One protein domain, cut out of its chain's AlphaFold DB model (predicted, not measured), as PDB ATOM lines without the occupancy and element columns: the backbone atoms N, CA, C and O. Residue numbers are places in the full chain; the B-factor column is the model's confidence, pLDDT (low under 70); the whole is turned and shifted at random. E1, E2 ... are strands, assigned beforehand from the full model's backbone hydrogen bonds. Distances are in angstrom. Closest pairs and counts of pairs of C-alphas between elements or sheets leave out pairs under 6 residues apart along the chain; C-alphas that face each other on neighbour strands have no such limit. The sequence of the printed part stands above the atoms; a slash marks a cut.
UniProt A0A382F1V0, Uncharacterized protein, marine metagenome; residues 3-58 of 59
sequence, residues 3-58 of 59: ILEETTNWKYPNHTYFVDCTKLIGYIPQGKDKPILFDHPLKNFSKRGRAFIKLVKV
ATOM      1  N   ILE A   3     283.957 205.318 188.646       92.38
ATOM      2  CA  ILE A   3     283.161 206.411 189.213       92.38
ATOM      3  C   ILE A   3     284.127 207.479 189.723       92.38
ATOM      4  O   ILE A   3     284.988 207.186 190.559       92.38
ATOM      5  N   LEU A   4     284.001 208.693 189.191       93.06
ATOM      6  CA  LEU A   4     284.860 209.832 189.506       93.06
ATOM      7  C   LEU A   4     284.029 210.942 190.140       93.06
ATOM      8  O   LEU A   4     283.202 211.544 189.466       93.06
ATOM      9  N   GLU A   5     284.272 211.241 191.406       93.31
ATOM     10  CA  GLU A   5     283.709 212.414 192.066       93.31
ATOM     11  C   GLU A   5     284.613 213.617 191.818       93.31
ATOM     12  O   GLU A   5     285.806 213.579 192.116       93.31
ATOM     13  N   GLU A   6     284.072 214.673 191.225       93.75
ATOM     14  CA  GLU A   6     284.808 215.915 191.012       93.75
ATOM     15  C   GLU A   6     284.945 216.682 192.330       93.75
ATOM     16  O   GLU A   6     283.971 216.938 193.031       93.75
ATOM     17  N   THR A   7     286.171 217.070 192.660       93.06
ATOM     18  CA  THR A   7     286.506 217.832 193.874       93.06
ATOM     19  C   THR A   7     287.182 219.154 193.539       93.06
ATOM     20  O   THR A   7     287.884 219.754 194.352       93.06
ATOM     21  N   THR A   8     286.983 219.615 192.304       93.19
ATOM     22  CA  THR A   8     287.531 220.883 191.831       93.19
ATOM     23  C   THR A   8     286.947 222.023 192.661       93.19
ATOM     24  O   THR A   8     285.735 222.135 192.817       93.19
ATOM     25  N   ASN A   9     287.812 222.876 193.213       90.00
ATOM     26  CA  ASN A   9     287.376 224.052 193.956       90.00
ATOM     27  C   ASN A   9     287.035 225.185 192.979       90.00
ATOM     28  O   ASN A   9     287.928 225.866 192.473       90.00
ATOM     29  N   TRP A  10     285.749 225.367 192.689       88.81
ATOM     30  CA  TRP A  10     285.246 226.427 191.813       88.81
ATOM     31  C   TRP A  10     283.847 226.895 192.237       88.81
ATOM     32  O   TRP A  10     283.252 226.370 193.172       88.81
ATOM     33  N   LYS A  11     283.301 227.897 191.543       89.88
ATOM     34  CA  LYS A  11     282.008 228.518 191.882       89.88
ATOM     35  C   LYS A  11     280.779 227.641 191.558       89.88
ATOM     36  O   LYS A  11     279.667 228.001 191.929       89.88
ATOM     37  N   TYR A  12     280.957 226.532 190.841       87.38
ATOM     38  CA  TYR A  12     279.871 225.693 190.324       87.38
ATOM     39  C   TYR A  12     279.707 224.400 191.138       87.38
ATOM     40  O   TYR A  12     280.672 223.954 191.756       87.38
ATOM     41  N   PRO A  13     278.509 223.784 191.158       88.62
ATOM     42  CA  PRO A  13     278.332 222.478 191.784       88.62
ATOM     43  C   PRO A  13     279.201 221.431 191.082       88.62
ATOM     44  O   PRO A  13     279.265 221.394 189.852       88.62
ATOM     45  N   ASN A  14     279.850 220.577 191.868       93.31
ATOM     46  CA  ASN A  14     280.629 219.466 191.339       93.31
ATOM     47  C   ASN A  14     279.715 218.332 190.884       93.31
ATOM     48  O   ASN A  14     278.551 218.258 191.281       93.31
ATOM     49  N   HIS A  15     280.234 217.428 190.060       93.62
ATOM     50  CA  HIS A  15     279.483 216.259 189.609       93.62
ATOM     51  C   HIS A  15     280.237 214.952 189.871       93.62
ATOM     52  O   HIS A  15     281.467 214.890 189.817       93.62
ATOM     53  N   THR A  16     279.480 213.876 190.065       94.06
ATOM     54  CA  THR A  16     280.004 212.508 190.082       94.06
ATOM     55  C   THR A  16     279.808 211.883 188.708       94.06
ATOM     56  O   THR A  16     278.680 211.676 188.272       94.06
ATOM     57  N   TYR A  17     280.893 211.596 188.000       93.69
ATOM     58  CA  TYR A  17     280.901 211.101 186.627       93.69
ATOM     59  C   TYR A  17     281.036 209.575 186.564       93.69
ATOM     60  O   TYR A  17     281.849 208.973 187.269       93.69
ATOM     61  N   PHE A  18     280.295 208.962 185.641       93.62
ATOM     62  CA  PHE A  18     280.409 207.553 185.271       93.62
ATOM     63  C   PHE A  18     281.220 207.431 183.986       93.62
ATOM     64  O   PHE A  18     280.729 207.742 182.899       93.62
ATOM     65  N   VAL A  19     282.467 206.984 184.101       92.19
ATOM     66  CA  VAL A  19     283.406 206.933 182.977       92.19
ATOM     67  C   VAL A  19     283.756 205.490 182.653       92.19
ATOM     68  O   VAL A  19     284.160 204.722 183.520       92.19
ATOM     69  N   ASP A  20     283.648 205.114 181.388       90.56
ATOM     70  CA  ASP A  20     284.171 203.855 180.881       90.56
ATOM     71  C   ASP A  20     285.360 204.119 179.952       90.56
ATOM     72  O   ASP A  20     285.212 204.554 178.808       90.56
ATOM     73  N   CYS A  21     286.568 203.925 180.488       87.62
ATOM     74  CA  CYS A  21     287.835 204.296 179.859       87.62
ATOM     75  C   CYS A  21     287.901 205.793 179.491       87.62
ATOM     76  O   CYS A  21     288.253 206.627 180.322       87.62
ATOM     77  N   THR A  22     287.581 206.139 178.242       86.81
ATOM     78  CA  THR A  22     287.567 207.513 177.707       86.81
ATOM     79  C   THR A  22     286.160 207.997 177.353       86.81
ATOM     80  O   THR A  22     286.002 209.103 176.825       86.81
ATOM     81  N   LYS A  23     285.142 207.172 177.618       92.12
ATOM     82  CA  LYS A  23     283.738 207.446 177.324       92.12
ATOM     83  C   LYS A  23     283.022 207.879 178.595       92.12
ATOM     84  O   LYS A  23     283.096 207.188 179.607       92.12
ATOM     85  N   LEU A  24     282.304 208.991 178.548       93.31
ATOM     86  CA  LEU A  24     281.425 209.412 179.630       93.31
ATOM     87  C   LEU A  24     280.028 208.828 179.400       93.31
ATOM     88  O   LEU A  24     279.387 209.130 178.395       93.31
ATOM     89  N   ILE A  25     279.579 207.993 180.331       94.75
ATOM     90  CA  ILE A  25     278.273 207.322 180.292       94.75
ATOM     91  C   ILE A  25     277.179 208.229 180.863       94.75
ATOM     92  O   ILE A  25     276.051 208.242 180.379       94.75
ATOM     93  N   GLY A  26     277.520 209.013 181.883       93.88
ATOM     94  CA  GLY A  26     276.583 209.895 182.566       93.88
ATOM     95  C   GLY A  26     277.211 210.569 183.775       93.88
ATOM     96  O   GLY A  26     278.401 210.387 184.050       93.88
ATOM     97  N   TYR A  27     276.413 211.330 184.513       94.50
ATOM     98  CA  TYR A  27     276.851 212.009 185.730       94.50
ATOM     99  C   TYR A  27     275.700 212.242 186.717       94.50
ATOM    100  O   TYR A  27     274.534 212.279 186.333       94.50
ATOM    101  N   ILE A  28     276.030 212.425 187.992       94.69
ATOM    102  CA  ILE A  28     275.118 212.877 189.045       94.69
ATOM    103  C   ILE A  28     275.557 214.283 189.460       94.69
ATOM    104  O   ILE A  28     276.686 214.443 189.930       94.69
ATOM    105  N   PRO A  29     274.712 215.311 189.293       92.38
ATOM    106  CA  PRO A  29     275.012 216.622 189.835       92.38
ATOM    107  C   PRO A  29     274.984 216.616 191.366       92.38
ATOM    108  O   PRO A  29     274.097 216.004 191.961       92.38
ATOM    109  N   GLN A  30     275.903 217.336 192.009       88.38
ATOM    110  CA  GLN A  30     275.895 217.491 193.463       88.38
ATOM    111  C   GLN A  30     274.551 218.066 193.938       88.38
ATOM    112  O   GLN A  30     274.059 219.063 193.407       88.38
ATOM    113  N   GLY A  31     273.951 217.409 194.933       87.25
ATOM    114  CA  GLY A  31     272.623 217.749 195.453       87.25
ATOM    115  C   GLY A  31     271.448 217.127 194.689       87.25
ATOM    116  O   GLY A  31     270.301 217.447 194.995       87.25
ATOM    117  N   LYS A  32     271.695 216.251 193.706       90.75
ATOM    118  CA  LYS A  32     270.653 215.440 193.058       90.75
ATOM    119  C   LYS A  32     270.839 213.960 193.376       90.75
ATOM    120  O   LYS A  32     271.946 213.446 193.300       90.75
ATOM    121  N   ASP A  33     269.732 213.267 193.616       87.12
ATOM    122  CA  ASP A  33     269.723 211.812 193.826       87.12
ATOM    123  C   ASP A  33     269.733 210.997 192.529       87.12
ATOM    124  O   ASP A  33     270.082 209.818 192.528       87.12
ATOM    125  N   LYS A  34     269.320 211.595 191.403       89.62
ATOM    126  CA  LYS A  34     269.138 210.864 190.142       89.62
ATOM    127  C   LYS A  34     270.301 211.100 189.174       89.62
ATOM    128  O   LYS A  34     270.634 212.262 188.921       89.62
ATOM    129  N   PRO A  35     270.869 210.032 188.581       92.00
ATOM    130  CA  PRO A  35     271.865 210.161 187.528       92.00
ATOM    131  C   PRO A  35     271.234 210.651 186.225       92.00
ATOM    132  O   PRO A  35     270.120 210.273 185.864       92.00
ATOM    133  N   ILE A  36     271.990 211.468 185.502       93.62
ATOM    134  CA  ILE A  36     271.723 211.863 184.124       93.62
ATOM    135  C   ILE A  36     272.595 210.971 183.243       93.62
ATOM    136  O   ILE A  36     273.825 211.067 183.272       93.62
ATOM    137  N   LEU A  37     271.955 210.073 182.500       93.25
ATOM    138  CA  LEU A  37     272.613 209.169 181.560       93.25
ATOM    139  C   LEU A  37     272.499 209.733 180.145       93.25
ATOM    140  O   LEU A  37     271.482 210.328 179.795       93.25
ATOM    141  N   PHE A  38     273.541 209.543 179.343       91.69
ATOM    142  CA  PHE A  38     273.505 209.893 177.927       91.69
ATOM    143  C   PHE A  38     272.983 208.705 177.109       91.69
ATOM    144  O   PHE A  38     273.436 207.581 177.319       91.69
ATOM    145  N   ASP A  39     272.104 208.955 176.131       91.56
ATOM    146  CA  ASP A  39     271.669 207.937 175.155       91.56
ATOM    147  C   ASP A  39     272.853 207.320 174.395       91.56
ATOM    148  O   ASP A  39     272.887 206.123 174.104       91.56
ATOM    149  N   HIS A  40     273.869 208.139 174.115       91.56
ATOM    150  CA  HIS A  40     275.126 207.711 173.522       91.56
ATOM    151  C   HIS A  40     276.304 208.199 174.370       91.56
ATOM    152  O   HIS A  40     276.380 209.394 174.664       91.56
ATOM    153  N   PRO A  41     277.265 207.323 174.723       90.94
ATOM    154  CA  PRO A  41     278.425 207.732 175.498       90.94
ATOM    155  C   PRO A  41     279.218 208.845 174.814       90.94
ATOM    156  O   PRO A  41     279.616 208.711 173.649       90.94
ATOM    157  N   LEU A  42     279.522 209.913 175.553       91.50
ATOM    158  CA  LEU A  42     280.359 210.991 175.038       91.50
ATOM    159  C   LEU A  42     281.807 210.517 174.976       91.50
ATOM    160  O   LEU A  42     282.401 210.133 175.984       91.50
ATOM    161  N   LYS A  43     282.383 210.530 173.776       90.56
ATOM    162  CA  LYS A  43     283.791 210.187 173.563       90.56
ATOM    163  C   LYS A  43     284.678 211.342 174.041       90.56
ATOM    164  O   LYS A  43     284.255 212.493 174.043       90.56
ATOM    165  N   ASN A  44     285.919 211.025 174.411       87.06
ATOM    166  CA  ASN A  44     286.954 212.003 174.766       87.06
ATOM    167  C   ASN A  44     286.673 212.784 176.061       87.06
ATOM    168  O   ASN A  44     286.971 213.977 176.147       87.06
ATOM    169  N   PHE A  45     286.163 212.111 177.096       89.06
ATOM    170  CA  PHE A  45     286.052 212.720 178.421       89.06
ATOM    171  C   PHE A  45     287.431 213.171 178.931       89.06
ATOM    172  O   PHE A  45     288.315 212.351 179.193       89.06
ATOM    173  N   SER A  46     287.615 214.485 179.058       87.50
ATOM    174  CA  SER A  46     288.873 215.084 179.499       87.50
ATOM    175  C   SER A  46     288.827 215.412 180.984       87.50
ATOM    176  O   SER A  46     287.960 216.143 181.453       87.50
ATOM    177  N   LYS A  47     289.830 214.914 181.708       88.12
ATOM    178  CA  LYS A  47     290.067 215.224 183.124       88.12
ATOM    179  C   LYS A  47     290.977 216.445 183.319       88.12
ATOM    180  O   LYS A  47     291.265 216.830 184.447       88.12
ATOM    181  N   ARG A  48     291.500 217.029 182.235       89.19
ATOM    182  CA  ARG A  48     292.533 218.070 182.310       89.19
ATOM    183  C   ARG A  48     291.978 219.334 182.972       89.19
ATOM    184  O   ARG A  48     290.928 219.824 182.574       89.19
ATOM    185  N   GLY A  49     292.715 219.868 183.945       87.56
ATOM    186  CA  GLY A  49     292.345 221.095 184.662       87.56
ATOM    187  C   GLY A  49     291.268 220.911 185.734       87.56
ATOM    188  O   GLY A  49     290.731 221.903 186.212       87.56
ATOM    189  N   ARG A  50     290.940 219.666 186.101       90.69
ATOM    190  CA  ARG A  50     289.941 219.325 187.120       90.69
ATOM    191  C   ARG A  50     290.509 218.290 188.092       90.69
ATOM    192  O   ARG A  50     291.335 217.462 187.703       90.69
ATOM    193  N   ALA A  51     290.073 218.348 189.344       92.62
ATOM    194  CA  ALA A  51     290.432 217.393 190.387       92.62
ATOM    195  C   ALA A  51     289.316 216.355 190.559       92.62
ATOM    196  O   ALA A  51     288.135 216.703 190.548       92.62
ATOM    197  N   PHE A  52     289.699 215.085 190.718       93.12
ATOM    198  CA  PHE A  52     288.759 213.982 190.897       93.12
ATOM    199  C   PHE A  52     289.244 213.003 191.959       93.12
ATOM    200  O   PHE A  52     290.427 212.657 191.996       93.12
ATOM    201  N   ILE A  53     288.306 212.486 192.746       92.50
ATOM    202  CA  ILE A  53     288.490 211.324 193.608       92.50
ATOM    203  C   ILE A  53     287.822 210.128 192.940       92.50
ATOM    204  O   ILE A  53     286.708 210.203 192.424       92.50
ATOM    205  N   LYS A  54     288.517 208.994 192.930       91.62
ATOM    206  CA  LYS A  54     287.971 207.753 192.396       91.62
ATOM    207  C   LYS A  54     287.245 207.001 193.505       91.62
ATOM    208  O   LYS A  54     287.893 206.544 194.440       91.62
ATOM    209  N   LEU A  55     285.929 206.848 193.373       86.00
ATOM    210  CA  LEU A  55     285.096 206.229 194.409       86.00
ATOM    211  C   LEU A  55     285.095 204.701 194.321       86.00
ATOM    212  O   LEU A  55     285.248 204.021 195.328       86.00
ATOM    213  N   VAL A  56     284.963 204.140 193.115       78.62
ATOM    214  CA  VAL A  56     284.969 202.686 192.900       78.62
ATOM    215  C   VAL A  56     285.628 202.365 191.561       78.62
ATOM    216  O   VAL A  56     285.369 203.008 190.538       78.62
ATOM    217  N   LYS A  57     286.492 201.346 191.559       60.53
ATOM    218  CA  LYS A  57     286.939 200.664 190.341       60.53
ATOM    219  C   LYS A  57     286.094 199.400 190.230       60.53
ATOM    220  O   LYS A  57     286.368 198.438 190.940       60.53
ATOM    221  N   VAL A  58     285.050 199.421 189.405       59.72
ATOM    222  CA  VAL A  58     284.300 198.190 189.128       59.72
ATOM    223  C   VAL A  58     285.232 197.326 188.280       59.72
ATOM    224  O   VAL A  58     285.668 197.769 187.213       59.72
TER     225      VAL A  58
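AT A GLANCE: This is residues 3 to 58 of the 59 residues of an uncharacterized protein of marine metagenome (UniProt A0A382F1V0). One strongly twisted antiparallel sheet of five strands makes the body, its strands' lines turning by 87 degrees from edge to edge, with almost no curl. Strands E1 to E4 wind back and forth side by side, and residues 43 to 51 then run from the E4 edge to the opposite edge, where E5 pairs with E1. The printed part has 56 residues, with no named helix and five strands in chain order E1 to E5; across the sheet the order is E4, E3, E2, E1, E5. The class is all strand, and the whole is compact, with a radius of gyration of the C-alphas of 11.0 A and spans of 28 by 25 by 20 A.

IN THESE COORDINATES: E1, residues 3 to 6, begins at C-alpha 3 (283.161, 206.411, 189.213) and is 9.8 A long. E2, residues 15 to 20, is 15.9 A long. E3, residues 23 to 29, is 17.8 A long. E4, residues 36 to 42, is 12.6 A long. E5, residues 52 to 57, is 13.5 A long and ends at C-alpha 57 (286.939, 200.664, 190.341).

HOW THE PARTS SIT: E1 to E4 form a meander, each strand the antiparallel neighbour of the one before. In the hairpin of E1 and E2, N 17 and O 4 are 2.7 A apart, within hydrogen-bond range. In the hairpin of E2 and E3, N 18 and O 26 are 2.9 A apart. In the hairpin of E3 and E4, N 36 and O 27 are 2.8 A apart. E5 is antiparallel to E1 at 166 degrees, with N 5 and O 53 2.8 A apart. The edge strands E4 and E5 are apart.

THE WHOLE: The two C-alphas farthest apart, those of Lys 11 and Val 58, are 30.5 A apart. The printed part has no cut; the link E2 to E3 is tight and the others are short. Residues 57 to 58, of which 57 belongs to E5, have pLDDT under 70.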